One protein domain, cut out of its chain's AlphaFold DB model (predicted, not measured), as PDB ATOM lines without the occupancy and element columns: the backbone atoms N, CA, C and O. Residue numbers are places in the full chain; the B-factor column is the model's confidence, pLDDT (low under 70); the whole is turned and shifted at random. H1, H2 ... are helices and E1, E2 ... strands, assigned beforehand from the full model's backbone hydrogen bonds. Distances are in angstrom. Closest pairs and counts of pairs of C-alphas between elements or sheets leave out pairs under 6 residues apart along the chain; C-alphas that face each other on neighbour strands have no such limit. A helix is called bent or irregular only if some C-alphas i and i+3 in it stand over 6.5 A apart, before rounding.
ATOM      1  N   ASP A   2      -9.535  19.878 -18.265       84.38
ATOM      2  CA  ASP A   2     -11.005  20.011 -18.375       84.38
ATOM      3  C   ASP A   2     -11.456  21.408 -17.884       84.38
ATOM      4  O   ASP A   2     -10.940  21.876 -16.866       84.38
ATOM      5  N   PRO A   3     -12.423  22.083 -18.544       87.69
ATOM      6  CA  PRO A   3     -12.905  23.408 -18.135       87.69
ATOM      7  C   PRO A   3     -13.412  23.514 -16.690       87.69
ATOM      8  O   PRO A   3     -13.526  24.629 -16.172       87.69
ATOM      9  N   ALA A   4     -13.746  22.388 -16.053       90.06
ATOM     10  CA  ALA A   4     -14.124  22.327 -14.644       90.06
ATOM     11  C   ALA A   4     -12.998  22.766 -13.690       90.06
ATOM     12  O   ALA A   4     -13.298  23.308 -12.631       90.06
ATOM     13  N   PHE A   5     -11.732  22.591 -14.085       89.25
ATOM     14  CA  PHE A   5     -10.554  22.842 -13.241       89.25
ATOM     15  C   PHE A   5      -9.750  24.087 -13.646       89.25
ATOM     16  O   PHE A   5      -8.687  24.356 -13.098       89.25
ATOM     17  N   TYR A   6     -10.246  24.865 -14.608       87.19
ATOM     18  CA  TYR A   6      -9.622  26.134 -14.983       87.19
ATOM     19  C   TYR A   6      -9.644  27.119 -13.804       87.19
ATOM     20  O   TYR A   6     -10.735  27.401 -13.298       87.19
ATOM     21  N   LYS A   7      -8.467  27.649 -13.429       86.06
ATOM     22  CA  LYS A   7      -8.258  28.526 -12.261       86.06
ATOM     23  C   LYS A   7      -8.754  27.910 -10.945       86.06
ATOM     24  O   LYS A   7      -9.385  28.580 -10.131       86.06
ATOM     25  N   CYS A   8      -8.528  26.608 -10.780       88.06
ATOM     26  CA  CYS A   8      -8.947  25.849  -9.606       88.06
ATOM     27  C   CYS A   8      -7.765  25.103  -8.990       88.06
ATOM     28  O   CYS A   8      -7.173  24.265  -9.665       88.06
ATOM     29  N   ASN A   9      -7.447  25.373  -7.731       87.31
ATOM     30  CA  ASN A   9      -6.567  24.517  -6.948       87.31
ATOM     31  C   ASN A   9      -7.381  23.335  -6.416       87.31
ATOM     32  O   ASN A   9      -8.522  23.508  -5.975       87.31
ATOM     33  N   ILE A  10      -6.814  22.136  -6.485       89.12
ATOM     34  CA  ILE A  10      -7.460  20.903  -6.026       89.12
ATOM     35  C   ILE A  10      -6.589  20.299  -4.947       89.12
ATOM     36  O   ILE A  10      -5.381  20.179  -5.134       89.12
ATOM     37  N   PHE A  11      -7.224  19.837  -3.881       88.25
ATOM     38  CA  PHE A  11      -6.582  18.959  -2.925       88.25
ATOM     39  C   PHE A  11      -7.449  17.758  -2.613       88.25
ATOM     40  O   PHE A  11      -8.664  17.892  -2.462       88.25
ATOM     41  N   ILE A  12      -6.821  16.591  -2.523       89.31
ATOM     42  CA  ILE A  12      -7.446  15.333  -2.136       89.31
ATOM     43  C   ILE A  12      -6.465  14.587  -1.239       89.31
ATOM     44  O   ILE A  12      -5.327  14.380  -1.632       89.31
ATOM     45  N   SER A  13      -6.925  14.125  -0.086       88.12
ATOM     46  CA  SER A  13      -6.188  13.236   0.805       88.12
ATOM     47  C   SER A  13      -7.083  12.080   1.231       88.12
ATOM     48  O   SER A  13      -8.286  12.252   1.460       88.12
ATOM     49  N   ALA A  14      -6.528  10.875   1.308       90.06
ATOM     50  CA  ALA A  14      -7.249   9.719   1.821       90.06
ATOM     51  C   ALA A  14      -6.309   8.682   2.426       90.06
ATOM     52  O   ALA A  14      -5.192   8.481   1.959       90.06
ATOM     53  N   SER A  15      -6.825   7.934   3.394       88.69
ATOM     54  CA  SER A  15      -6.182   6.767   3.991       88.69
ATOM     55  C   SER A  15      -7.146   5.585   4.062       88.69
ATOM     56  O   SER A  15      -8.321   5.693   3.708       88.69
ATOM     57  N   ASN A  16      -6.668   4.440   4.538       88.81
ATOM     58  CA  ASN A  16      -7.507   3.298   4.900       88.81
ATOM     59  C   ASN A  16      -7.978   3.309   6.367       88.81
ATOM     60  O   ASN A  16      -8.577   2.328   6.807       88.81
ATOM     61  N   GLY A  17      -7.699   4.378   7.123       83.06
ATOM     62  CA  GLY A  17      -8.060   4.505   8.537       83.06
ATOM     63  C   GLY A  17      -7.256   3.604   9.482       83.06
ATOM     64  O   GLY A  17      -7.644   3.442  10.639       83.06
ATOM     65  N   ILE A  18      -6.162   2.996   9.010       83.44
ATOM     66  CA  ILE A  18      -5.281   2.155   9.825       83.44
ATOM     67  C   ILE A  18      -4.115   3.003  10.314       83.44
ATOM     68  O   ILE A  18      -3.366   3.552   9.511       83.44
ATOM     69  N   THR A  19      -3.937   3.081  11.629       77.62
ATOM     70  CA  THR A  19      -2.722   3.651  12.212       77.62
ATOM     71  C   THR A  19      -1.555   2.679  12.020       77.62
ATOM     72  O   THR A  19      -1.716   1.474  12.246       77.62
ATOM     73  N   PRO A  20      -0.385   3.160  11.575       76.94
ATOM     74  CA  PRO A  20       0.766   2.297  11.360       76.94
ATOM     75  C   PRO A  20       1.244   1.704  12.680       76.94
ATOM     76  O   PRO A  20       1.109   2.301  13.749       76.94
ATOM     77  N   LYS A  21       1.838   0.510  12.604       73.00
ATOM     78  CA  LYS A  21       2.289  -0.229  13.798       73.00
ATOM     79  C   LYS A  21       3.322   0.517  14.640       73.00
ATOM     80  O   LYS A  21       3.414   0.259  15.837       73.00
ATOM     81  N   MET A  22       4.104   1.386  14.013       67.44
ATOM     82  CA  MET A  22       5.087   2.236  14.664       67.44
ATOM     83  C   MET A  22       4.867   3.667  14.183       67.44
ATOM     84  O   MET A  22       4.814   3.905  12.979       67.44
ATOM     85  N   TYR A  23       4.719   4.594  15.130       61.41
ATOM     86  CA  TYR A  23       4.591   6.025  14.865       61.41
ATOM     87  C   TYR A  23       5.888   6.708  15.326       61.41
ATOM     88  O   TYR A  23       6.102   6.816  16.535       61.41
ATOM     89  N   PRO A  24       6.787   7.096  14.412       54.34
ATOM     90  CA  PRO A  24       8.138   7.549  14.744       54.34
ATOM     91  C   PRO A  24       8.240   9.007  15.236       54.34
ATOM     92  O   PRO A  24       9.330   9.564  15.241       54.34
ATOM     93  N   TYR A  25       7.147   9.656  15.645       58.97
ATOM     94  CA  TYR A  25       7.172  11.098  15.921       58.97
ATOM     95  C   TYR A  25       7.990  11.449  17.168       58.97
ATOM     96  O   TYR A  25       7.717  10.969  18.275       58.97
ATOM     97  N   ILE A  26       9.004  12.294  16.983       58.19
ATOM     98  CA  ILE A  26       9.776  12.905  18.065       58.19
ATOM     99  C   ILE A  26       8.995  14.115  18.559       58.19
ATOM    100  O   ILE A  26       8.736  15.043  17.805       58.19
ATOM    101  N   LEU A  27       8.592  14.108  19.835       58.16
ATOM    102  CA  LEU A  27       7.692  15.145  20.360       58.16
ATOM    103  C   LEU A  27       8.302  16.560  20.367       58.16
ATOM    104  O   LEU A  27       7.549  17.520  20.529       58.16
ATOM    105  N   SER A  28       9.626  16.702  20.234       52.19
ATOM    106  CA  SER A  28      10.338  17.966  20.460       52.19
ATOM    107  C   SER A  28      10.840  18.706  19.212       52.19
ATOM    108  O   SER A  28      11.368  19.793  19.395       52.19
ATOM    109  N   GLY A  29      10.689  18.179  17.987       52.28
ATOM    110  CA  GLY A  29      11.260  18.794  16.773       52.28
ATOM    111  C   GLY A  29      10.218  19.289  15.764       52.28
ATOM    112  O   GLY A  29       9.312  18.540  15.395       52.28
ATOM    113  N   ASP A  30      10.370  20.531  15.286       45.66
ATOM    114  CA  ASP A  30       9.541  21.119  14.215       45.66
ATOM    115  C   ASP A  30       9.846  20.534  12.822       45.66
ATOM    116  O   ASP A  30       8.970  20.525  11.960       45.66
ATOM    117  N   GLU A  31      11.044  19.975  12.622       45.06
ATOM    118  CA  GLU A  31      11.535  19.465  11.327       45.06
ATOM    119  C   GLU A  31      10.862  18.160  10.859       45.06
ATOM    120  O   GLU A  31      11.045  17.726   9.728       45.06
ATOM    121  N   SER A  32      10.038  17.530  11.701       45.50
ATOM    122  CA  SER A  32       9.383  16.248  11.389       45.50
ATOM    123  C   SER A  32       8.015  16.370  10.695       45.50
ATOM    124  O   SER A  32       7.300  15.370  10.584       45.50
ATOM    125  N   GLN A  33       7.644  17.565  10.205       45.94
ATOM    126  CA  GLN A  33       6.387  17.791   9.460       45.94
ATOM    127  C   GLN A  33       6.265  16.930   8.185       45.94
ATOM    128  O   GLN A  33       5.156  16.714   7.702       45.94
ATOM    129  N   GLU A  34       7.366  16.365   7.679       44.22
ATOM    130  CA  GLU A  34       7.381  15.424   6.544       44.22
ATOM    131  C   GLU A  34       6.636  14.100   6.820       44.22
ATOM    132  O   GLU A  34       6.296  13.373   5.890       44.22
ATOM    133  N   PHE A  35       6.337  13.781   8.087       48.41
ATOM    134  CA  PHE A  35       5.683  12.529   8.492       48.41
ATOM    135  C   PHE A  35       4.269  12.714   9.057       48.41
ATOM    136  O   PHE A  35       3.817  11.879   9.850       48.41
ATOM    137  N   ASP A  36       3.546  13.770   8.677       54.53
ATOM    138  CA  ASP A  36       2.140  13.922   9.064       54.53
ATOM    139  C   ASP A  36       1.306  12.793   8.437       54.53
ATOM    140  O   ASP A  36       0.841  12.861   7.299       54.53
ATOM    141  N   MET A  37       1.110  11.698   9.175       60.25
ATOM    142  CA  MET A  37       0.387  10.538   8.659       60.25
ATOM    143  C   MET A  37      -1.117  10.781   8.714       60.25
ATOM    144  O   MET A  37      -1.724  10.952   9.772       60.25
ATOM    145  N   THR A  38      -1.744  10.754   7.541       60.47
ATOM    146  CA  THR A  38      -3.191  10.921   7.397       60.47
ATOM    147  C   THR A  38      -3.887   9.603   7.758       60.47
ATOM    148  O   THR A  38      -3.629   8.565   7.158       60.47
ATOM    149  N   PHE A  39      -4.807   9.604   8.727       71.31
ATOM    150  CA  PHE A  39      -5.779   8.505   8.909       71.31
ATOM    151  C   PHE A  39      -7.185   8.930   8.456       71.31
ATOM    152  O   PHE A  39      -8.214   8.361   8.837       71.31
ATOM    153  N   ASN A  40      -7.211   9.935   7.584       74.69
ATOM    154  CA  ASN A  40      -8.405  10.591   7.094       74.69
ATOM    155  C   ASN A  40      -9.162   9.649   6.160       74.69
ATOM    156  O   ASN A  40      -8.537   8.939   5.364       74.69
ATOM    157  N   PRO A  41     -10.502   9.630   6.187       85.00
ATOM    158  CA  PRO A  41     -11.237   9.128   5.040       85.00
ATOM    159  C   PRO A  41     -10.994  10.067   3.849       85.00
ATOM    160  O   PRO A  41     -10.379  11.126   3.986       85.00
ATOM    161  N   PHE A  42     -11.493   9.701   2.671       91.25
ATOM    162  CA  PHE A  42     -11.320  10.533   1.487       91.25
ATOM    163  C   PHE A  42     -11.877  11.938   1.723       91.25
ATOM    164  O   PHE A  42     -13.054  12.102   2.027       91.25
ATOM    165  N   SER A  43     -11.040  12.956   1.620       90.56
ATOM    166  CA  SER A  43     -11.402  14.335   1.930       90.56
ATOM    167  C   SER A  43     -10.569  15.294   1.098       90.56
ATOM    168  O   SER A  43      -9.541  14.918   0.540       90.56
ATOM    169  N   GLY A  44     -11.045  16.519   0.934       90.75
ATOM    170  CA  GLY A  44     -10.362  17.481   0.092       90.75
ATOM    171  C   GLY A  44     -11.190  18.721  -0.167       90.75
ATOM    172  O   GLY A  44     -12.265  18.913   0.406       90.75
ATOM    173  N   PHE A  45     -10.696  19.565  -1.062       90.88
ATOM    174  CA  PHE A  45     -11.390  20.781  -1.453       90.88
ATOM    175  C   PHE A  45     -11.067  21.195  -2.888       90.88
ATOM    176  O   PHE A  45     -10.058  20.805  -3.478       90.88
ATOM    177  N   LEU A  46     -11.959  22.013  -3.441       92.19
ATOM    178  CA  LEU A  46     -11.721  22.798  -4.646       92.19
ATOM    179  C   LEU A  46     -11.662  24.270  -4.244       92.19
ATOM    180  O   LEU A  46     -12.602  24.759  -3.618       92.19
ATOM    181  N   TYR A  47     -10.599  24.971  -4.621       89.88
ATOM    182  CA  TYR A  47     -10.488  26.413  -4.420       89.88
ATOM    183  C   TYR A  47     -10.384  27.119  -5.765       89.88
ATOM    184  O   TYR A  47      -9.453  26.880  -6.531       89.88
ATOM    185  N   TYR A  48     -11.368  27.951  -6.083       89.94
ATOM    186  CA  TYR A  48     -11.406  28.703  -7.331       89.94
ATOM    187  C   TYR A  48     -10.866  30.118  -7.133       89.94
ATOM    188  O   TYR A  48     -11.156  30.764  -6.135       89.94
ATOM    189  N   ASP A  49     -10.128  30.621  -8.120       85.38
ATOM    190  CA  ASP A  49      -9.644  32.004  -8.135       85.38
ATOM    191  C   ASP A  49     -10.804  33.007  -7.964       85.38
ATOM    192  O   ASP A  49     -11.853  32.882  -8.612       85.38
ATOM    193  N   LYS A  50     -10.598  34.014  -7.105       85.56
ATOM    194  CA  LYS A  50     -11.565  35.074  -6.774       85.56
ATOM    195  C   LYS A  50     -11.990  35.897  -7.995       85.56
ATOM    196  O   LYS A  50     -13.054  36.512  -7.967       85.56
ATOM    197  N   GLU A  51     -11.230  35.867  -9.091       85.88
ATOM    198  CA  GLU A  51     -11.639  36.460 -10.372       85.88
ATOM    199  C   GLU A  51     -12.882  35.799 -11.005       85.88
ATOM    200  O   GLU A  51     -13.578  36.416 -11.817       85.88
ATOM    201  N   LEU A  52     -13.185  34.540 -10.668       87.88
ATOM    202  CA  LEU A  52     -14.381  33.851 -11.154       87.88
ATOM    203  C   LEU A  52     -15.617  34.290 -10.362       87.88
ATOM    204  O   LEU A  52     -15.589  34.408  -9.141       87.88
ATOM    205  N   ASN A  53     -16.756  34.472 -11.037       92.12
ATOM    206  CA  ASN A  53     -18.001  34.772 -10.325       92.12
ATOM    207  C   ASN A  53     -18.608  33.513  -9.678       92.12
ATOM    208  O   ASN A  53     -18.474  32.403 -10.193       92.12
ATOM    209  N   THR A  54     -19.361  33.688  -8.589       90.00
ATOM    210  CA  THR A  54     -19.939  32.585  -7.800       90.00
ATOM    211  C   THR A  54     -20.805  31.615  -8.621       90.00
ATOM    212  O   THR A  54     -20.796  30.410  -8.379       90.00
ATOM    213  N   ASN A  55     -21.528  32.092  -9.642       92.62
ATOM    214  CA  ASN A  55     -22.333  31.214 -10.504       92.62
ATOM    215  C   ASN A  55     -21.463  30.307 -11.385       92.62
ATOM    216  O   ASN A  55     -21.777  29.129 -11.560       92.62
ATOM    217  N   GLN A  56     -20.375  30.846 -11.937       91.62
ATOM    218  CA  GLN A  56     -19.391  30.074 -12.693       91.62
ATOM    219  C   GLN A  56     -18.692  29.059 -11.794       91.62
ATOM    220  O   GLN A  56     -18.554  27.907 -12.202       91.62
ATOM    221  N   VAL A  57     -18.305  29.470 -10.584       92.62
ATOM    222  CA  VAL A  57     -17.704  28.596  -9.569       92.62
ATOM    223  C   VAL A  57     -18.629  27.416  -9.272       92.62
ATOM    224  O   VAL A  57     -18.232  26.275  -9.483       92.62
ATOM    225  N   ASN A  58     -19.899  27.662  -8.936       92.44
ATOM    226  CA  ASN A  58     -20.871  26.601  -8.641       92.44
ATOM    227  C   ASN A  58     -21.060  25.608  -9.804       92.44
ATOM    228  O   ASN A  58     -21.106  24.394  -9.594       92.44
ATOM    229  N   GLN A  59     -21.151  26.097 -11.047       93.75
ATOM    230  CA  GLN A  59     -21.288  25.232 -12.229       93.75
ATOM    231  C   GLN A  59     -20.032  24.391 -12.485       93.75
ATOM    232  O   GLN A  59     -20.130  23.204 -12.813       93.75
ATOM    233  N   LYS A  60     -18.850  25.003 -12.347       94.81
ATOM    234  CA  LYS A  60     -17.557  24.332 -12.522       94.81
ATOM    235  C   LYS A  60     -17.332  23.291 -11.435       94.81
ATOM    236  O   LYS A  60     -17.012  22.154 -11.769       94.81
ATOM    237  N   ALA A  61     -17.607  23.640 -10.185       94.12
ATOM    238  CA  ALA A  61     -17.487  22.760  -9.036       94.12
ATOM    239  C   ALA A  61     -18.395  21.535  -9.140       94.12
ATOM    240  O   ALA A  61     -17.940  20.414  -8.943       94.12
ATOM    241  N   ALA A  62     -19.660  21.717  -9.538       93.25
ATOM    242  CA  ALA A  62     -20.578  20.599  -9.749       93.25
ATOM    243  C   ALA A  62     -20.047  19.608 -10.803       93.25
ATOM    244  O   ALA A  62     -20.146  18.393 -10.628       93.25
ATOM    245  N   ARG A  63     -19.441  20.115 -11.888       95.12
ATOM    246  CA  ARG A  63     -18.791  19.276 -12.907       95.12
ATOM    247  C   ARG A  63     -17.507  18.626 -12.382       95.12
ATOM    248  O   ARG A  63     -17.291  17.451 -12.660       95.12
ATOM    249  N   ALA A  64     -16.678  19.358 -11.642       94.75
ATOM    250  CA  ALA A  64     -15.434  18.861 -11.058       94.75
ATOM    251  C   ALA A  64     -15.697  17.710 -10.074       94.75
ATOM    252  O   ALA A  64     -15.129  16.630 -10.227       94.75
ATOM    253  N   LEU A  65     -16.636  17.891  -9.145       94.50
ATOM    254  CA  LEU A  65     -17.054  16.860  -8.193       94.50
ATOM    255  C   LEU A  65     -17.633  15.630  -8.898       94.50
ATOM    256  O   LEU A  65     -17.358  14.507  -8.490       94.50
ATOM    257  N   GLU A  66     -18.375  15.808  -9.997       92.75
ATOM    258  CA  GLU A  66     -18.860  14.681 -10.804       92.75
ATOM    259  C   GLU A  66     -17.720  13.896 -11.471       92.75
ATOM    260  O   GLU A  66     -17.797  12.670 -11.584       92.75
ATOM    261  N   ILE A  67     -16.662  14.583 -11.913       93.94
ATOM    262  CA  ILE A  67     -15.460  13.943 -12.461       93.94
ATOM    263  C   ILE A  67     -14.754  13.142 -11.362       93.94
ATOM    264  O   ILE A  67     -14.506  11.954 -11.567       93.94
ATOM    265  N   ILE A  68     -14.504  13.752 -10.197       93.31
ATOM    266  CA  ILE A  68     -13.844  13.109  -9.047       93.31
ATOM    267  C   ILE A  68     -14.644  11.875  -8.603       93.31
ATOM    268  O   ILE A  68     -14.102  10.770  -8.557       93.31
ATOM    269  N   ARG A  69     -15.959  12.021  -8.407       92.56
ATOM    270  CA  ARG A  69     -16.883  10.929  -8.058       92.56
ATOM    271  C   ARG A  69     -16.808   9.750  -9.027       92.56
ATOM    272  O   ARG A  69     -16.796   8.593  -8.607       92.56
ATOM    273  N   ARG A  70     -16.774  10.015 -10.337       91.75
ATOM    274  CA  ARG A  70     -16.691   8.956 -11.358       91.75
ATOM    275  C   ARG A  70     -15.327   8.285 -11.394       91.75
ATOM    276  O   ARG A  70     -15.281   7.078 -11.616       91.75
ATOM    277  N   LYS A  71     -14.253   9.059 -11.223       91.81
ATOM    278  CA  LYS A  71     -12.873   8.573 -11.277       91.81
ATOM    279  C   LYS A  71     -12.544   7.667 -10.101       91.81
ATOM    280  O   LYS A  71     -12.112   6.543 -10.317       91.81
ATOM    281  N   PHE A  72     -12.883   8.087  -8.889       92.62
ATOM    282  CA  PHE A  72     -12.648   7.288  -7.685       92.62
ATOM    283  C   PHE A  72     -13.805   6.340  -7.339       92.62
ATOM    284  O   PHE A  72     -13.746   5.628  -6.345       92.62
ATOM    285  N   SER A  73     -14.856   6.296  -8.171       93.12
ATOM    286  CA  SER A  73     -16.048   5.458  -7.970       93.12
ATOM    287  C   SER A  73     -16.654   5.595  -6.570       93.12
ATOM    288  O   SER A  73     -17.114   4.617  -5.986       93.12
ATOM    289  N   MET A  74     -16.704   6.821  -6.052       92.12
ATOM    290  CA  MET A  74     -17.144   7.102  -4.689       92.12
ATOM    291  C   MET A  74     -18.069   8.299  -4.617       92.12
ATOM    292  O   MET A  74     -17.979   9.209  -5.435       92.12
ATOM    293  N   ASP A  75     -18.964   8.299  -3.639       90.62
ATOM    294  CA  ASP A  75     -19.827   9.450  -3.420       90.62
ATOM    295  C   ASP A  75     -19.096  10.547  -2.637       90.62
ATOM    296  O   ASP A  75     -18.221  10.257  -1.821       90.62
ATOM    297  N   LEU A  76     -19.471  11.803  -2.886       92.81
ATOM    298  CA  LEU A  76     -18.853  12.978  -2.269       92.81
ATOM    299  C   LEU A  76     -19.920  13.823  -1.579       92.81
ATOM    300  O   LEU A  76     -20.978  14.110  -2.146       92.81
ATOM    301  N   ILE A  77     -19.614  14.248  -0.362       91.50
ATOM    302  CA  ILE A  77     -20.491  15.011   0.512       91.50
ATOM    303  C   ILE A  77     -19.848  16.366   0.736       91.50
ATOM    304  O   ILE A  77     -18.727  16.460   1.222       91.50
ATOM    305  N   LEU A  78     -20.569  17.415   0.361       91.31
ATOM    306  CA  LEU A  78     -20.111  18.783   0.552       91.31
ATOM    307  C   LEU A  78     -20.118  19.146   2.031       91.31
ATOM    308  O   LEU A  78     -21.060  18.798   2.745       91.31
ATOM    309  N   VAL A  79     -19.104  19.887   2.459       89.44
ATOM    310  CA  VAL A  79     -19.098  20.550   3.763       89.44
ATOM    311  C   VAL A  79     -19.463  22.012   3.547       89.44
ATOM    312  O   VAL A  79     -19.154  22.594   2.506       89.44
ATOM    313  N   ASN A  80     -20.204  22.606   4.477       86.31
ATOM    314  CA  ASN A  80     -20.507  24.028   4.391       86.31
ATOM    315  C   ASN A  80     -19.224  24.865   4.501       86.31
ATOM    316  O   ASN A  80     -18.383  24.628   5.355       86.31
ATOM    317  N   SER A  81     -19.132  25.895   3.667       85.69
ATOM    318  CA  SER A  81     -18.070  26.898   3.699       85.69
ATOM    319  C   SER A  81     -18.703  28.287   3.709       85.69
ATOM    320  O   SER A  81     -19.748  28.502   3.089       85.69
ATOM    321  N   SER A  82     -18.090  29.231   4.428       82.19
ATOM    322  CA  SER A  82     -18.467  30.648   4.367       82.19
ATOM    323  C   SER A  82     -17.983  31.331   3.087       82.19
ATOM    324  O   SER A  82     -18.575  32.325   2.672       82.19
ATOM    325  N   ASP A  83     -16.921  30.810   2.472       86.50
ATOM    326  CA  ASP A  83     -16.377  31.308   1.214       86.50
ATOM    327  C   ASP A  83     -16.975  30.525   0.039       86.50
ATOM    328  O   ASP A  83     -16.870  29.300  -0.031       86.50
ATOM    329  N   SER A  84     -17.595  31.239  -0.905       88.38
ATOM    330  CA  SER A  84     -18.206  30.634  -2.091       88.38
ATOM    331  C   SER A  84     -17.199  30.055  -3.086       88.38
ATOM    332  O   SER A  84     -17.592  29.301  -3.976       88.38
ATOM    333  N   HIS A  85     -15.925  30.422  -2.955       89.56
ATOM    334  CA  HIS A  85     -14.826  29.965  -3.800       89.56
ATOM    335  C   HIS A  85     -14.104  28.747  -3.227       89.56
ATOM    336  O   HIS A  85     -13.406  28.061  -3.974       89.56
ATOM    337  N   PHE A  86     -14.331  28.438  -1.949       88.94
ATOM    338  CA  PHE A  86     -13.806  27.270  -1.253       88.94
ATOM    339  C   PHE A  86     -14.887  26.199  -1.098       88.94
ATOM    340  O   PHE A  86     -15.921  26.416  -0.465       88.94
ATOM    341  N   ILE A  87     -14.655  25.029  -1.690       92.00
ATOM    342  CA  ILE A  87     -15.650  23.958  -1.801       92.00
ATOM    343  C   ILE A  87     -15.068  22.682  -1.191       92.00
ATOM    344  O   ILE A  87     -14.541  21.835  -1.924       92.00
ATOM    345  N   PRO A  88     -15.128  22.548   0.144       91.38
ATOM    346  CA  PRO A  88     -14.673  21.360   0.845       91.38
ATOM    347  C   PRO A  88     -15.644  20.194   0.643       91.38
ATOM    348  O   PRO A  88     -16.868  20.358   0.581       91.38
ATOM    349  N   PHE A  89     -15.097  18.986   0.560       92.38
ATOM    350  CA  PHE A  89     -15.863  17.756   0.425       92.38
ATOM    351  C   PHE A  89     -15.217  16.598   1.186       92.38
ATOM    352  O   PHE A  89     -14.011  16.553   1.419       92.38
ATOM    353  N   VAL A  90     -16.049  15.629   1.555       92.06
ATOM    354  CA  VAL A  90     -15.663  14.401   2.252       92.06
ATOM    355  C   VAL A  90     -16.327  13.194   1.593       92.06
ATOM    356  O   VAL A  90     -17.394  13.297   0.994       92.06
ATOM    357  N   GLY A  91     -15.707  12.035   1.716       91.81
ATOM    358  CA  GLY A  91     -16.160  10.744   1.226       91.81
ATOM    359  C   GLY A  91     -15.816   9.648   2.233       91.81
ATOM    360  O   GLY A  91     -15.301   9.915   3.319       91.81
ATOM    361  N   TYR A  92     -16.139   8.404   1.881       92.06
ATOM    362  CA  TYR A  92     -15.784   7.232   2.686       92.06
ATOM    363  C   TYR A  92     -14.322   6.808   2.452       92.06
ATOM    364  O   TYR A  92     -13.585   7.450   1.703       92.06
ATOM    365  N   TYR A  93     -13.888   5.709   3.067       90.94
ATOM    366  CA  TYR A  93     -12.606   5.090   2.746       90.94
ATOM    367  C   TYR A  93     -12.595   4.545   1.302       90.94
ATOM    368  O   TYR A  93     -13.539   3.846   0.913       90.94
ATOM    369  N   PRO A  94     -11.551   4.849   0.507       90.38
ATOM    370  CA  PRO A  94     -11.497   4.499  -0.907       90.38
ATOM    371  C   PRO A  94     -11.309   2.997  -1.164       90.38
ATOM    372  O   PRO A  94     -10.705   2.266  -0.378       90.38
ATOM    373  N   GLU A  95     -11.757   2.544  -2.336       91.44
ATOM    374  CA  GLU A  95     -11.389   1.233  -2.881       91.44
ATOM    375  C   GLU A  95     -10.006   1.323  -3.540       91.44
ATOM    376  O   GLU A  95      -9.865   1.778  -4.674       91.44
ATOM    377  N   TRP A  96      -8.966   0.886  -2.824       91.00
ATOM    378  CA  TRP A  96      -7.568   0.996  -3.270       91.00
ATOM    379  C   TRP A  96      -7.264   0.308  -4.605       91.00
ATOM    380  O   TRP A  96      -6.392   0.770  -5.336       91.00
ATOM    381  N   GLU A  97      -8.022  -0.733  -4.966       91.31
ATOM    382  CA  GLU A  97      -7.936  -1.386  -6.281       91.31
ATOM    383  C   GLU A  97      -8.382  -0.489  -7.449       91.31
ATOM    384  O   GLU A  97      -8.047  -0.768  -8.597       91.31
ATOM    385  N   ILE A  98      -9.119   0.590  -7.164       91.06
ATOM    386  CA  ILE A  98      -9.523   1.622  -8.127       91.06
ATOM    387  C   ILE A  98      -8.584   2.826  -8.025       91.06
ATOM    388  O   ILE A  98      -8.105   3.327  -9.041       91.06
ATOM    389  N   VAL A  99      -8.311   3.281  -6.798       90.69
ATOM    390  CA  VAL A  99      -7.570   4.524  -6.551       90.69
ATOM    391  C   VAL A  99      -6.109   4.429  -6.973       90.69
ATOM    392  O   VAL A  99      -5.660   5.300  -7.714       90.69
ATOM    393  N   ILE A 100      -5.377   3.385  -6.561       90.31
ATOM    394  CA  ILE A 100      -3.949   3.267  -6.894       90.31
ATOM    395  C   ILE A 100      -3.741   3.276  -8.412       90.31
ATOM    396  O   ILE A 100      -2.964   4.113  -8.867       90.31
ATOM    397  N   PRO A 101      -4.444   2.452  -9.223       89.25
ATOM    398  CA  PRO A 101      -4.312   2.527 -10.675       89.25
ATOM    399  C   PRO A 101      -4.626   3.913 -11.245       89.25
ATOM    400  O   PRO A 101      -3.864   4.403 -12.067       89.25
ATOM    401  N   GLU A 102      -5.700   4.582 -10.814       90.12
ATOM    402  CA  GLU A 102      -6.032   5.918 -11.340       90.12
ATOM    403  C   GLU A 102      -4.959   6.972 -11.018       90.12
ATOM    404  O   GLU A 102      -4.703   7.831 -11.864       90.12
ATOM    405  N   LEU A 103      -4.304   6.891  -9.853       85.31
ATOM    406  CA  LEU A 103      -3.218   7.802  -9.474       85.31
ATOM    407  C   LEU A 103      -1.934   7.539 -10.271       85.31
ATOM    408  O   LEU A 103      -1.296   8.481 -10.733       85.31
ATOM    409  N   VAL A 104      -1.565   6.268 -10.463       82.50
ATOM    410  CA  VAL A 104      -0.251   5.899 -11.024       82.50
ATOM    411  C   VAL A 104      -0.263   5.579 -12.520       82.50
ATOM    412  O   VAL A 104       0.799   5.392 -13.099       82.50
ATOM    413  N   ASN A 105      -1.429   5.511 -13.172       82.44
ATOM    414  CA  ASN A 105      -1.545   5.143 -14.595       82.44
ATOM    415  C   ASN A 105      -0.802   6.086 -15.555       82.44
ATOM    416  O   ASN A 105      -0.512   5.689 -16.679       82.44
ATOM    417  N   ASN A 106      -0.549   7.332 -15.143       79.38
ATOM    418  CA  ASN A 106       0.177   8.319 -15.949       79.38
ATOM    419  C   ASN A 106       1.619   8.535 -15.471       79.38
ATOM    420  O   ASN A 106       2.307   9.393 -16.019       79.38
ATOM    421  N   LEU A 107       2.056   7.804 -14.442       81.19
ATOM    422  CA  LEU A 107       3.443   7.831 -13.997       81.19
ATOM    423  C   LEU A 107       4.276   6.876 -14.862       81.19
ATOM    424  O   LEU A 107       3.729   5.894 -15.375       81.19
ATOM    425  N   PRO A 108       5.579   7.139 -15.028       81.75
ATOM    426  CA  PRO A 108       6.472   6.204 -15.696       81.75
ATOM    427  C   PRO A 108       6.445   4.822 -15.023       81.75
ATOM    428  O   PRO A 108       6.304   4.716 -13.807       81.75
ATOM    429  N   ASP A 109       6.572   3.752 -15.809       82.25
ATOM    430  CA  ASP A 109       6.658   2.372 -15.297       82.25
ATOM    431  C   ASP A 109       8.124   1.917 -15.076       82.25
ATOM    432  O   ASP A 109       8.381   0.739 -14.826       82.25
ATOM    433  N   ASP A 110       9.088   2.838 -15.176       85.81
ATOM    434  CA  ASP A 110      10.533   2.635 -15.009       85.81
ATOM    435  C   ASP A 110      11.082   3.352 -13.754       85.81
ATOM    436  O   ASP A 110      10.337   3.938 -12.962       85.81
ATOM    437  N   GLY A 111      12.395   3.252 -13.529       83.75
ATOM    438  CA  GLY A 111      13.087   3.888 -12.407       83.75
ATOM    439  C   GLY A 111      12.494   3.561 -11.027       83.75
ATOM    440  O   GLY A 111      12.019   2.446 -10.793       83.75
ATOM    441  N   TYR A 112      12.464   4.532 -10.109       85.12
ATOM    442  CA  TYR A 112      11.862   4.374  -8.775       85.12
ATOM    443  C   TYR A 112      10.378   4.004  -8.807       85.12
ATOM    444  O   TYR A 112       9.909   3.254  -7.948       85.12
ATOM    445  N   TRP A 113       9.645   4.437  -9.832       85.38
ATOM    446  CA  TRP A 113       8.242   4.067 -10.005       85.38
ATOM    447  C   TRP A 113       8.067   2.582 -10.340       85.38
ATOM    448  O   TRP A 113       7.062   1.985  -9.951       85.38
ATOM    449  N   SER A 114       9.064   1.940 -10.957       85.25
ATOM    450  CA  SER A 114       9.073   0.481 -11.142       85.25
ATOM    451  C   SER A 114       9.196  -0.291  -9.819       85.25
ATOM    452  O   SER A 114       8.752  -1.439  -9.723       85.25
ATOM    453  N   ALA A 115       9.767   0.334  -8.782       87.56
ATOM    454  CA  ALA A 115       9.878  -0.248  -7.447       87.56
ATOM    455  C   ALA A 115       8.582  -0.148  -6.633       87.56
ATOM    456  O   ALA A 115       8.394  -0.891  -5.664       87.56
ATOM    457  N   PHE A 116       7.652   0.707  -7.058       87.94
ATOM    458  CA  PHE A 116       6.337   0.845  -6.452       87.94
ATOM    459  C   PHE A 116       5.466  -0.390  -6.750       87.94
ATOM    460  O   PHE A 116       4.897  -0.553  -7.831       87.94
ATOM    461  N   ASN A 117       5.351  -1.297  -5.776       87.94
ATOM    462  CA  ASN A 117       4.661  -2.580  -5.942       87.94
ATOM    463  C   ASN A 117       3.122  -2.436  -5.942       87.94
ATOM    464  O   ASN A 117       2.448  -2.725  -4.948       87.94
ATOM    465  N   LYS A 118       2.567  -2.023  -7.091       88.00
ATOM    466  CA  LYS A 118       1.126  -1.798  -7.325       88.00
ATOM    467  C   LYS A 118       0.273  -3.010  -6.909       88.00
ATOM    468  O   LYS A 118      -0.730  -2.856  -6.219       88.00
ATOM    469  N   GLU A 119       0.692  -4.229  -7.266       88.62
ATOM    470  CA  GLU A 119      -0.045  -5.466  -6.953       88.62
ATOM    471  C   GLU A 119      -0.175  -5.713  -5.442       88.62
ATOM    472  O   GLU A 119      -1.240  -6.111  -4.962       88.62
ATOM    473  N   ARG A 120       0.898  -5.460  -4.679       89.94
ATOM    474  CA  ARG A 120       0.904  -5.600  -3.217       89.94
ATOM    475  C   ARG A 120      -0.052  -4.605  -2.569       89.94
ATOM    476  O   ARG A 120      -0.841  -5.007  -1.716       89.94
ATOM    477  N   LEU A 121       0.017  -3.338  -2.974       89.69
ATOM    478  CA  LEU A 121      -0.758  -2.251  -2.369       89.69
ATOM    479  C   LEU A 121      -2.257  -2.351  -2.695       89.69
ATOM    480  O   LEU A 121      -3.089  -2.055  -1.840       89.69
ATOM    481  N   CYS A 122      -2.614  -2.869  -3.875       90.00
ATOM    482  CA  CYS A 122      -4.005  -3.156  -4.246       90.00
ATOM    483  C   CYS A 122      -4.582  -4.414  -3.564       90.00
ATOM    484  O   CYS A 122      -5.781  -4.679  -3.661       90.00
ATOM    485  N   CYS A 123      -3.767  -5.227  -2.884       91.31
ATOM    486  CA  CYS A 123      -4.239  -6.456  -2.256       91.31
ATOM    487  C   CYS A 123      -5.100  -6.168  -1.014       91.31
ATOM    488  O   CYS A 123      -4.657  -5.517  -0.069       91.31
ATOM    489  N   ASN A 124      -6.287  -6.781  -0.937       88.56
ATOM    490  CA  ASN A 124      -7.200  -6.670   0.212       88.56
ATOM    491  C   ASN A 124      -6.571  -7.095   1.555       88.56
ATOM    492  O   ASN A 124      -7.019  -6.669   2.614       88.56
ATOM    493  N   ASN A 125      -5.563  -7.975   1.537       90.69
ATOM    494  CA  ASN A 125      -4.849  -8.348   2.758       90.69
ATOM    495  C   ASN A 125      -3.921  -7.227   3.246       90.69
ATOM    496  O   ASN A 125      -3.747  -7.073   4.450       90.69
ATOM    497  N   TYR A 126      -3.329  -6.462   2.328       90.81
ATOM    498  CA  TYR A 126      -2.463  -5.341   2.672       90.81
ATOM    499  C   TYR A 126      -3.298  -4.171   3.203       90.81
ATOM    500  O   TYR A 126      -3.121  -3.766   4.350       90.81
ATOM    501  N   SER A 127      -4.302  -3.730   2.436       88.69
ATOM    502  CA  SER A 127      -5.148  -2.574   2.770       88.69
ATOM    503  C   SER A 127      -5.956  -2.713   4.068       88.69
ATOM    504  O   SER A 127      -6.444  -1.710   4.578       88.69
ATOM    505  N   LYS A 128      -6.091  -3.928   4.617       89.50
ATOM    506  CA  LYS A 128      -6.763  -4.209   5.899       89.50
ATOM    507  C   LYS A 128      -5.844  -4.318   7.111       89.50
ATOM    508  O   LYS A 128      -6.353  -4.320   8.226       89.50
ATOM    509  N   ASN A 129      -4.538  -4.485   6.911       89.69
ATOM    510  CA  ASN A 129      -3.603  -4.804   7.997       89.69
ATOM    511  C   ASN A 129      -2.431  -3.822   8.116       89.69
ATOM    512  O   ASN A 129      -1.695  -3.900   9.098       89.69
ATOM    513  N   HIS A 130      -2.243  -2.959   7.120       89.38
ATOM    514  CA  HIS A 130      -1.122  -2.031   7.022       89.38
ATOM    515  C   HIS A 130      -1.619  -0.648   6.636       89.38
ATOM    516  O   HIS A 130      -2.586  -0.539   5.884       89.38
ATOM    517  N   HIS A 131      -0.945   0.389   7.118       88.44
ATOM    518  CA  HIS A 131      -1.218   1.759   6.715       88.44
ATOM    519  C   HIS A 131      -1.009   1.963   5.206       88.44
ATOM    520  O   HIS A 131      -0.045   1.461   4.609       88.44
ATOM    521  N   LEU A 132      -1.938   2.702   4.603       90.19
ATOM    522  CA  LEU A 132      -1.867   3.186   3.232       90.19
ATOM    523  C   LEU A 132      -2.619   4.513   3.153       90.19
ATOM    524  O   LEU A 132      -3.805   4.568   3.496       90.19
ATOM    525  N   SER A 133      -1.939   5.547   2.678       88.75
ATOM    526  CA  SER A 133      -2.514   6.865   2.447       88.75
ATOM    527  C   SER A 133      -1.947   7.493   1.174       88.75
ATOM    528  O   SER A 133      -0.916   7.069   0.646       88.75
ATOM    529  N   PHE A 134      -2.670   8.469   0.634       88.62
ATOM    530  CA  PHE A 134      -2.180   9.317  -0.439       88.62
ATOM    531  C   PHE A 134      -2.685  10.743  -0.260       88.62
ATOM    532  O   PHE A 134      -3.778  10.960   0.273       88.62
ATOM    533  N   SER A 135      -1.924  11.676  -0.813       86.88
ATOM    534  CA  SER A 135      -2.310  13.071  -0.963       86.88
ATOM    535  C   SER A 135      -2.011  13.519  -2.386       86.88
ATOM    536  O   SER A 135      -0.983  13.180  -2.967       86.88
ATOM    537  N   PHE A 136      -2.935  14.266  -2.969       87.88
ATOM    538  CA  PHE A 136      -2.855  14.788  -4.319       87.88
ATOM    539  C   PHE A 136      -3.200  16.271  -4.293       87.88
ATOM    540  O   PHE A 136      -4.307  16.645  -3.896       87.88
ATOM    541  N   ALA A 137      -2.277  17.105  -4.762       84.62
ATOM    542  CA  ALA A 137      -2.500  18.528  -4.940       84.62
ATOM    543  C   ALA A 137      -2.313  18.907  -6.406       84.62
ATOM    544  O   ALA A 137      -1.372  18.474  -7.065       84.62
ATOM    545  N   LEU A 138      -3.201  19.755  -6.909       86.62
ATOM    546  CA  LEU A 138      -2.997  20.487  -8.147       86.62
ATOM    547  C   LEU A 138      -3.029  21.976  -7.815       86.62
ATOM    548  O   LEU A 138      -4.060  22.486  -7.369       86.62
ATOM    549  N   ILE A 139      -1.929  22.667  -8.095       80.62
ATOM    550  CA  ILE A 139      -1.740  24.084  -7.798       80.62
ATOM    551  C   ILE A 139      -1.637  24.845  -9.117       80.62
ATOM    552  O   ILE A 139      -0.740  24.619  -9.926       80.62
ATOM    553  N   ASN A 140      -2.589  25.747  -9.333       77.94
ATOM    554  CA  ASN A 140      -2.674  26.632 -10.491       77.94
ATOM    555  C   ASN A 140      -2.197  28.057 -10.190       77.94
ATOM    556  O   ASN A 140      -1.983  28.815 -11.127       77.94
ATOM    557  N   ASN A 141      -2.095  28.438  -8.915       69.38
ATOM    558  CA  ASN A 141      -1.528  29.715  -8.496       69.38
ATOM    559  C   ASN A 141      -0.692  29.497  -7.220       69.38
ATOM    560  O   ASN A 141      -1.287  29.139  -6.200       69.38
ATOM    561  N   PRO A 142       0.640  29.694  -7.256       62.38
ATOM    562  CA  PRO A 142       1.504  29.533  -6.087       62.38
ATOM    563  C   PRO A 142       1.214  30.551  -4.969       62.38
ATOM    564  O   PRO A 142       1.437  30.238  -3.802       62.38
ATOM    565  N   ASP A 143       0.605  31.706  -5.277       61.69
ATOM    566  CA  ASP A 143       0.170  32.687  -4.262       61.69
ATOM    567  C   ASP A 143      -0.879  32.107  -3.288       61.69
ATOM    568  O   ASP A 143      -1.113  32.662  -2.217       61.69
ATOM    569  N   PHE A 144      -1.482  30.955  -3.617       61.56
ATOM    570  CA  PHE A 144      -2.386  30.210  -2.738       61.56
ATOM    571  C   PHE A 144      -1.786  29.908  -1.357       61.56
ATOM    572  O   PHE A 144      -2.510  29.957  -0.363       61.56
ATOM    573  N   PHE A 145      -0.479  29.641  -1.278       56.88
ATOM    574  CA  PHE A 145       0.198  29.332  -0.012       56.88
ATOM    575  C   PHE A 145       0.492  30.566   0.837       56.88
ATOM    576  O   PHE A 145       0.596  30.464   2.057       56.88
ATOM    577  N   LYS A 146       0.531  31.749   0.218       56.75
ATOM    578  CA  LYS A 146       0.821  33.014   0.903       56.75
ATOM    579  C   LYS A 146      -0.394  33.581   1.648       56.75
ATOM    580  O   LYS A 146      -0.224  34.365   2.574       56.75
ATOM    581  N   GLU A 147      -1.623  33.191   1.282       51.91
ATOM    582  CA  GLU A 147      -2.861  33.770   1.843       51.91
ATOM    583  C   GLU A 147      -3.286  33.205   3.221       51.91
ATOM    584  O   GLU A 147      -4.302  33.645   3.758       51.91
ATOM    585  N   GLY A 148      -2.547  32.265   3.828       48.47
ATOM    586  CA  GLY A 148      -2.861  31.764   5.180       48.47
ATOM    587  C   GLY A 148      -4.256  31.130   5.301       48.47
ATOM    588  O   GLY A 148      -4.950  31.313   6.303       48.47
ATOM    589  N   ILE A 149      -4.708  30.422   4.260       53.22
ATOM    590  CA  ILE A 149      -6.022  29.768   4.237       53.22
ATOM    591  C   ILE A 149      -6.048  28.678   5.320       53.22
ATOM    592  O   ILE A 149      -5.192  27.797   5.334       53.22
ATOM    593  N   SER A 150      -7.040  28.721   6.218       55.03
ATOM    594  CA  SER A 150      -7.290  27.661   7.206       55.03
ATOM    595  C   SER A 150      -7.635  26.365   6.472       55.03
ATOM    596  O   SER A 150      -8.770  26.176   6.038       55.03
ATOM    597  N   MET A 151      -6.645  25.495   6.284       64.19
ATOM    598  CA  MET A 151      -6.791  24.263   5.516       64.19
ATOM    599  C   MET A 151      -7.364  23.162   6.410       64.19
ATOM    600  O   MET A 151      -6.683  22.644   7.283       64.19
ATOM    601  N   GLY A 152      -8.639  22.836   6.211       63.75
ATOM    602  CA  GLY A 152      -9.378  21.871   7.026       63.75
ATOM    603  C   GLY A 152     -10.783  22.374   7.341       63.75
ATOM    604  O   GLY A 152     -11.150  23.494   6.986       63.75
ATOM    605  N   ASN A 153     -11.566  21.544   8.019       72.88
ATOM    606  CA  ASN A 153     -12.797  21.965   8.681       72.88
ATOM    607  C   ASN A 153     -12.682  21.685  10.193       72.88
ATOM    608  O   ASN A 153     -11.669  21.165  10.651       72.88
ATOM    609  N   ASP A 154     -13.714  21.980  10.984       73.19
ATOM    610  CA  ASP A 154     -13.650  21.904  12.453       73.19
ATOM    611  C   ASP A 154     -13.237  20.525  13.014       73.19
ATOM    612  O   ASP A 154     -12.714  20.454  14.128       73.19
ATOM    613  N   GLN A 155     -13.511  19.436  12.284       75.38
ATOM    614  CA  GLN A 155     -13.266  18.049  12.722       75.38
ATOM    615  C   GLN A 155     -12.328  17.250  11.809       75.38
ATOM    616  O   GLN A 155     -11.922  16.143  12.181       75.38
ATOM    617  N   ILE A 156     -12.040  17.783  10.618       76.19
ATOM    618  CA  ILE A 156     -11.228  17.135   9.589       76.19
ATOM    619  C   ILE A 156     -10.093  18.069   9.215       76.19
ATOM    620  O   ILE A 156     -10.312  19.032   8.481       76.19
ATOM    621  N   ASP A 157      -8.886  17.743   9.651       74.81
ATOM    622  CA  ASP A 157      -7.692  18.251   8.991       74.81
ATOM    623  C   ASP A 157      -7.556  17.510   7.662       74.81
ATOM    624  O   ASP A 157      -7.633  16.278   7.627       74.81
ATOM    625  N   PHE A 158      -7.406  18.239   6.557       72.19
ATOM    626  CA  PHE A 158      -7.174  17.615   5.258       72.19
ATOM    627  C   PHE A 158      -5.757  17.037   5.144       72.19
ATOM    628  O   PHE A 158      -5.514  16.238   4.244       72.19
ATOM    629  N   ASN A 159      -4.875  17.340   6.098       65.75
ATOM    630  CA  ASN A 159      -3.477  16.946   6.141       65.75
ATOM    631  C   ASN A 159      -2.733  17.461   4.903       65.75
ATOM    632  O   ASN A 159      -2.334  16.722   4.002       65.75
ATOM    633  N   THR A 160      -2.612  18.786   4.844       61.44
ATOM    634  CA  THR A 160      -1.923  19.498   3.768       61.44
ATOM    635  C   THR A 160      -0.412  19.577   3.988       61.44
ATOM    636  O   THR A 160       0.216  20.411   3.345       61.44
ATOM    637  N   GLY A 161       0.185  18.748   4.859       56.53
ATOM    638  CA  GLY A 161       1.644  18.703   5.062       56.53
ATOM    639  C   GLY A 161       2.403  18.514   3.742       56.53
ATOM    640  O   GLY A 161       3.369  19.211   3.468       56.53
ATOM    641  N   VAL A 162       1.825  17.725   2.832       54.47
ATOM    642  CA  VAL A 162       2.282  17.506   1.442       54.47
ATOM    643  C   VAL A 162       2.380  18.799   0.619       54.47
ATOM    644  O   VAL A 162       3.115  18.887  -0.359       54.47
ATOM    645  N   MET A 163       1.597  19.817   0.981       53.31
ATOM    646  CA  MET A 163       1.628  21.129   0.340       53.31
ATOM    647  C   MET A 163       2.625  22.109   0.968       53.31
ATOM    648  O   MET A 163       2.854  23.164   0.387       53.31
ATOM    649  N   ARG A 164       3.198  21.777   2.130       50.38
ATOM    650  CA  ARG A 164       4.317  22.499   2.758       50.38
ATOM    651  C   ARG A 164       5.665  21.883   2.402       50.38
ATOM    652  O   ARG A 164       6.650  22.120   3.089       50.38
ATOM    653  N   ALA A 165       5.702  21.036   1.374       50.59
ATOM    654  CA  ALA A 165       6.950  20.445   0.942       50.59
ATOM    655  C   ALA A 165       7.964  21.564   0.667       50.59
ATOM    656  O   ALA A 165       7.636  22.550   0.003       50.59
ATOM    657  N   SER A 166       9.171  21.392   1.192       46.25
ATOM    658  CA  SER A 166      10.271  22.365   1.215       46.25
ATOM    659  C   SER A 166      10.660  22.921  -0.159       46.25
ATOM    660  O   SER A 166      11.355  23.920  -0.232       46.25
ATOM    661  N   TYR A 167      10.188  22.318  -1.256       50.91
ATOM    662  CA  TYR A 167      10.365  22.813  -2.624       50.91
ATOM    663  C   TYR A 167       9.309  23.831  -3.105       50.91
ATOM    664  O   TYR A 167       9.446  24.363  -4.206       50.91
ATOM    665  N   LEU A 168       8.222  24.063  -2.355       45.09
ATOM    666  CA  LEU A 168       7.168  25.038  -2.691       45.09
ATOM    667  C   LEU A 168       7.297  26.370  -1.942       45.09
ATOM    668  O   LEU A 168       6.882  27.400  -2.476       45.09
ATOM    669  N   GLU A 169       7.802  26.336  -0.711       43.53
ATOM    670  CA  GLU A 169       8.291  27.519  -0.002       43.53
ATOM    671  C   GLU A 169       9.693  27.773  -0.548       43.53
ATOM    672  O   GLU A 169      10.437  26.806  -0.645       43.53
ATOM    673  N   ASP A 170       9.970  28.998  -1.022       38.56
ATOM    674  CA  ASP A 170      11.173  29.400  -1.771       38.56
ATOM    675  C   ASP A 170      12.329  28.403  -1.588       38.56
ATOM    676  O   ASP A 170      12.985  28.400  -0.547       38.56
ATOM    677  N   TYR A 171      12.515  27.511  -2.576       40.31
ATOM    678  CA  TYR A 171      13.636  26.570  -2.629       40.31
ATOM    679  C   TYR A 171      14.894  27.393  -2.903       40.31
ATOM    680  O   TYR A 171      15.482  27.344  -3.984       40.31
ATOM    681  N   GLU A 172      15.269  28.224  -1.935       41.31
ATOM    682  CA  GLU A 172      16.630  28.659  -1.787       41.31
ATOM    683  C   GLU A 172      17.395  27.360  -1.590       41.31
ATOM    684  O   GLU A 172      17.206  26.629  -0.616       41.31
ATOM    685  N   SER A 219      11.640  31.235  -9.056       45.53
ATOM    686  CA  SER A 219      10.302  31.815  -8.981       45.53
ATOM    687  C   SER A 219       9.374  31.087  -9.955       45.53
ATOM    688  O   SER A 219       9.564  31.069 -11.175       45.53
ATOM    689  N   LEU A 220       8.357  30.436  -9.398       51.19
ATOM    690  CA  LEU A 220       7.335  29.731 -10.158       51.19
ATOM    691  C   LEU A 220       6.615  30.730 -11.080       51.19
ATOM    692  O   LEU A 220       6.034  31.717 -10.621       51.19
ATOM    693  N   ALA A 221       6.622  30.485 -12.395       55.22
ATOM    694  CA  ALA A 221       5.887  31.330 -13.334       55.22
ATOM    695  C   ALA A 221       4.390  31.349 -12.968       55.22
ATOM    696  O   ALA A 221       3.804  30.297 -12.714       55.22
ATOM    697  N   LYS A 222       3.750  32.528 -12.998       54.66
ATOM    698  CA  LYS A 222       2.330  32.709 -12.614       54.66
ATOM    699  C   LYS A 222       1.332  31.815 -13.365       54.66
ATOM    700  O   LYS A 222       0.239  31.591 -12.860       54.66
ATOM    701  N   ASP A 223       1.709  31.298 -14.535       59.12
ATOM    702  CA  ASP A 223       0.871  30.432 -15.377       59.12
ATOM    703  C   ASP A 223       1.265  28.942 -15.320       59.12
ATOM    704  O   ASP A 223       0.780  28.134 -16.117       59.12
ATOM    705  N   ALA A 224       2.171  28.553 -14.421       64.62
ATOM    706  CA  ALA A 224       2.582  27.164 -14.284       64.62
ATOM    707  C   ALA A 224       1.561  26.345 -13.474       64.62
ATOM    708  O   ALA A 224       0.993  26.802 -12.483       64.62
ATOM    709  N   HIS A 225       1.330  25.107 -13.917       72.56
ATOM    710  CA  HIS A 225       0.422  24.159 -13.277       72.56
ATOM    711  C   HIS A 225       1.235  23.048 -12.618       72.56
ATOM    712  O   HIS A 225       1.880  22.263 -13.314       72.56
ATOM    713  N   TYR A 226       1.163  22.954 -11.295       76.12
ATOM    714  CA  TYR A 226       1.903  21.963 -10.519       76.12
ATOM    715  C   TYR A 226       0.982  20.847 -10.071       76.12
ATOM    716  O   TYR A 226      -0.167  21.084  -9.701       76.12
ATOM    717  N   THR A 227       1.486  19.621 -10.118       80.25
ATOM    718  CA  THR A 227       0.811  18.451  -9.564       80.25
ATOM    719  C   THR A 227       1.754  17.774  -8.593       80.25
ATOM    720  O   THR A 227       2.887  17.475  -8.955       80.25
ATOM    721  N   ILE A 228       1.271  17.523  -7.386       80.56
ATOM    722  CA  ILE A 228       2.001  16.834  -6.330       80.56
ATOM    723  C   ILE A 228       1.212  15.583  -5.989       80.56
ATOM    724  O   ILE A 228      -0.007  15.638  -5.814       80.56
ATOM    725  N   LEU A 229       1.911  14.456  -5.926       84.19
ATOM    726  CA  LEU A 229       1.362  13.179  -5.508       84.19
ATOM    727  C   LEU A 229       2.296  12.573  -4.473       84.19
ATOM    728  O   LEU A 229       3.443  12.264  -4.779       84.19
ATOM    729  N   GLU A 230       1.757  12.331  -3.291       84.69
ATOM    730  CA  GLU A 230       2.435  11.614  -2.226       84.69
ATOM    731  C   GLU A 230       1.677  10.325  -1.917       84.69
ATOM    732  O   GLU A 230       0.443  10.313  -1.875       84.69
ATOM    733  N   VAL A 231       2.410   9.229  -1.715       86.00
ATOM    734  CA  VAL A 231       1.849   7.938  -1.309       86.00
ATOM    735  C   VAL A 231       2.668   7.385  -0.150       86.00
ATOM    736  O   VAL A 231       3.822   7.006  -0.337       86.00
ATOM    737  N   GLN A 232       2.051   7.265   1.024       85.69
ATOM    738  CA  GLN A 232       2.690   6.708   2.217       85.69
ATOM    739  C   GLN A 232       2.177   5.286   2.475       85.69
ATOM    740  O   GLN A 232       0.975   5.007   2.400       85.69
ATOM    741  N   TYR A 233       3.082   4.351   2.771       87.94
ATOM    742  CA  TYR A 233       2.728   2.948   3.003       87.94
ATOM    743  C   TYR A 233       3.785   2.202   3.833       87.94
ATOM    744  O   TYR A 233       4.975   2.491   3.759       87.94
ATOM    745  N   GLU A 234       3.367   1.188   4.596       87.75
ATOM    746  CA  GLU A 234       4.297   0.310   5.323       87.75
ATOM    747  C   GLU A 234       5.144  -0.588   4.388       87.75
ATOM    748  O   GLU A 234       4.647  -1.325   3.529       87.75
ATOM    749  N   GLY A 235       6.465  -0.587   4.589       88.62
ATOM    750  CA  GLY A 235       7.386  -1.506   3.911       88.62
ATOM    751  C   GLY A 235       7.191  -2.980   4.306       88.62
ATOM    752  O   GLY A 235       6.427  -3.324   5.210       88.62
TER     753      GLY A 235
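AT A GLANCE: This is residues 2 to 172 and 219 to 235 of the 1217 residues of an uncharacterized protein of Candidatus Lokiarchaeota archaeon (UniProt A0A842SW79). A nearly flat sheet of five strands forms a slab. The long helix H2 and the shorter H3 pack on one face, and the small H8 is over the other. H5 and H6 lie near the end of the sheet where E4 begins, H7 is near the opposite end, and residues 26 to 31 and 105 to 112 stick out. The printed part has 188 residues with eight named helices and five named strands, in the order E1 H1 E2 H2 E3 H3 H4 H5 H6 E4 H7 H8 E5; the sheet, all antiparallel, runs E3 E2 E1 E4 E5. The class is mixed, with under half of the residues in named elements, and the whole is compact, with a radius of gyration of the C-alphas of 16.9 A and spans of 46 by 39 by 37 A.

HOW THE PARTS SIT: E1, residues 8 to 15, is an inner strand with antiparallel neighbours E2, residues 43 to 48, and E4, residues 132 to 139; N 11 and O 45 are 3.0 A apart, N 12 and O 136 2.9 A, within hydrogen-bond range. The edge strands are E3, residues 86 to 90, antiparallel to E2 with N 87 and O 46 at 2.8 A, and E5, residues 226 to 233, antiparallel to E4 with N 228 and O 137 at 2.8 A. H1, residues 30 to 35, is irregular, C-alphas 31 and 34 being 7.5 A apart; it only just touches H8, residues 160 to 164, with 3 pairs of C-alphas within 8 A, the closest those of Gln 33 and Gly 161, 6.5 A. H2, residues 54 to 71, is on the sheet at a height of 9.6 A. H3, residues 96 to 104, is on the same face, height 10.5 A. H8 is on the opposite face, height 8.6 A. H4, residues 111 to 115, is apart from H3; H5, residues 118 to 121, touches H3, the closest C-alphas being those of Ile 100 and Lys 118, 7.2 A. H6, residues 124 to 127, and H7, residues 142 to 145, only graze the sheet. Every O i to N i+4 pair is within hydrogen-bond range in H2 and H8, against 4 of 5 in H3, 0 of 2 in H1 and 0 of 1 in H4, where O i to N i+3 gives 1 of 3 and 2 of 2; H5, H6 and H7 are too short for such a pair.

IN THESE COORDINATES: E1 begins at C-alpha 8 (-8.947, 25.849, -9.606) and measures 23.6 A, as does E4; E5 measures 23.3 A and ends at C-alpha 233 (2.728, 2.948, 3.003). H2 measures 25.3 A.

THE WHOLE: The C-alphas of Glu 51 and Asn 125, the farthest apart, are 47.2 A apart. Residues 173 to 218 are not printed, and C-alphas 172 and 219 are 10.1 A apart. The links E1 to H1, H2 to E3 and H7 to H8 are long. pLDDT is under 70 in residues 22 to 38, 141 to 152, 159 to 172 and 219 to 224.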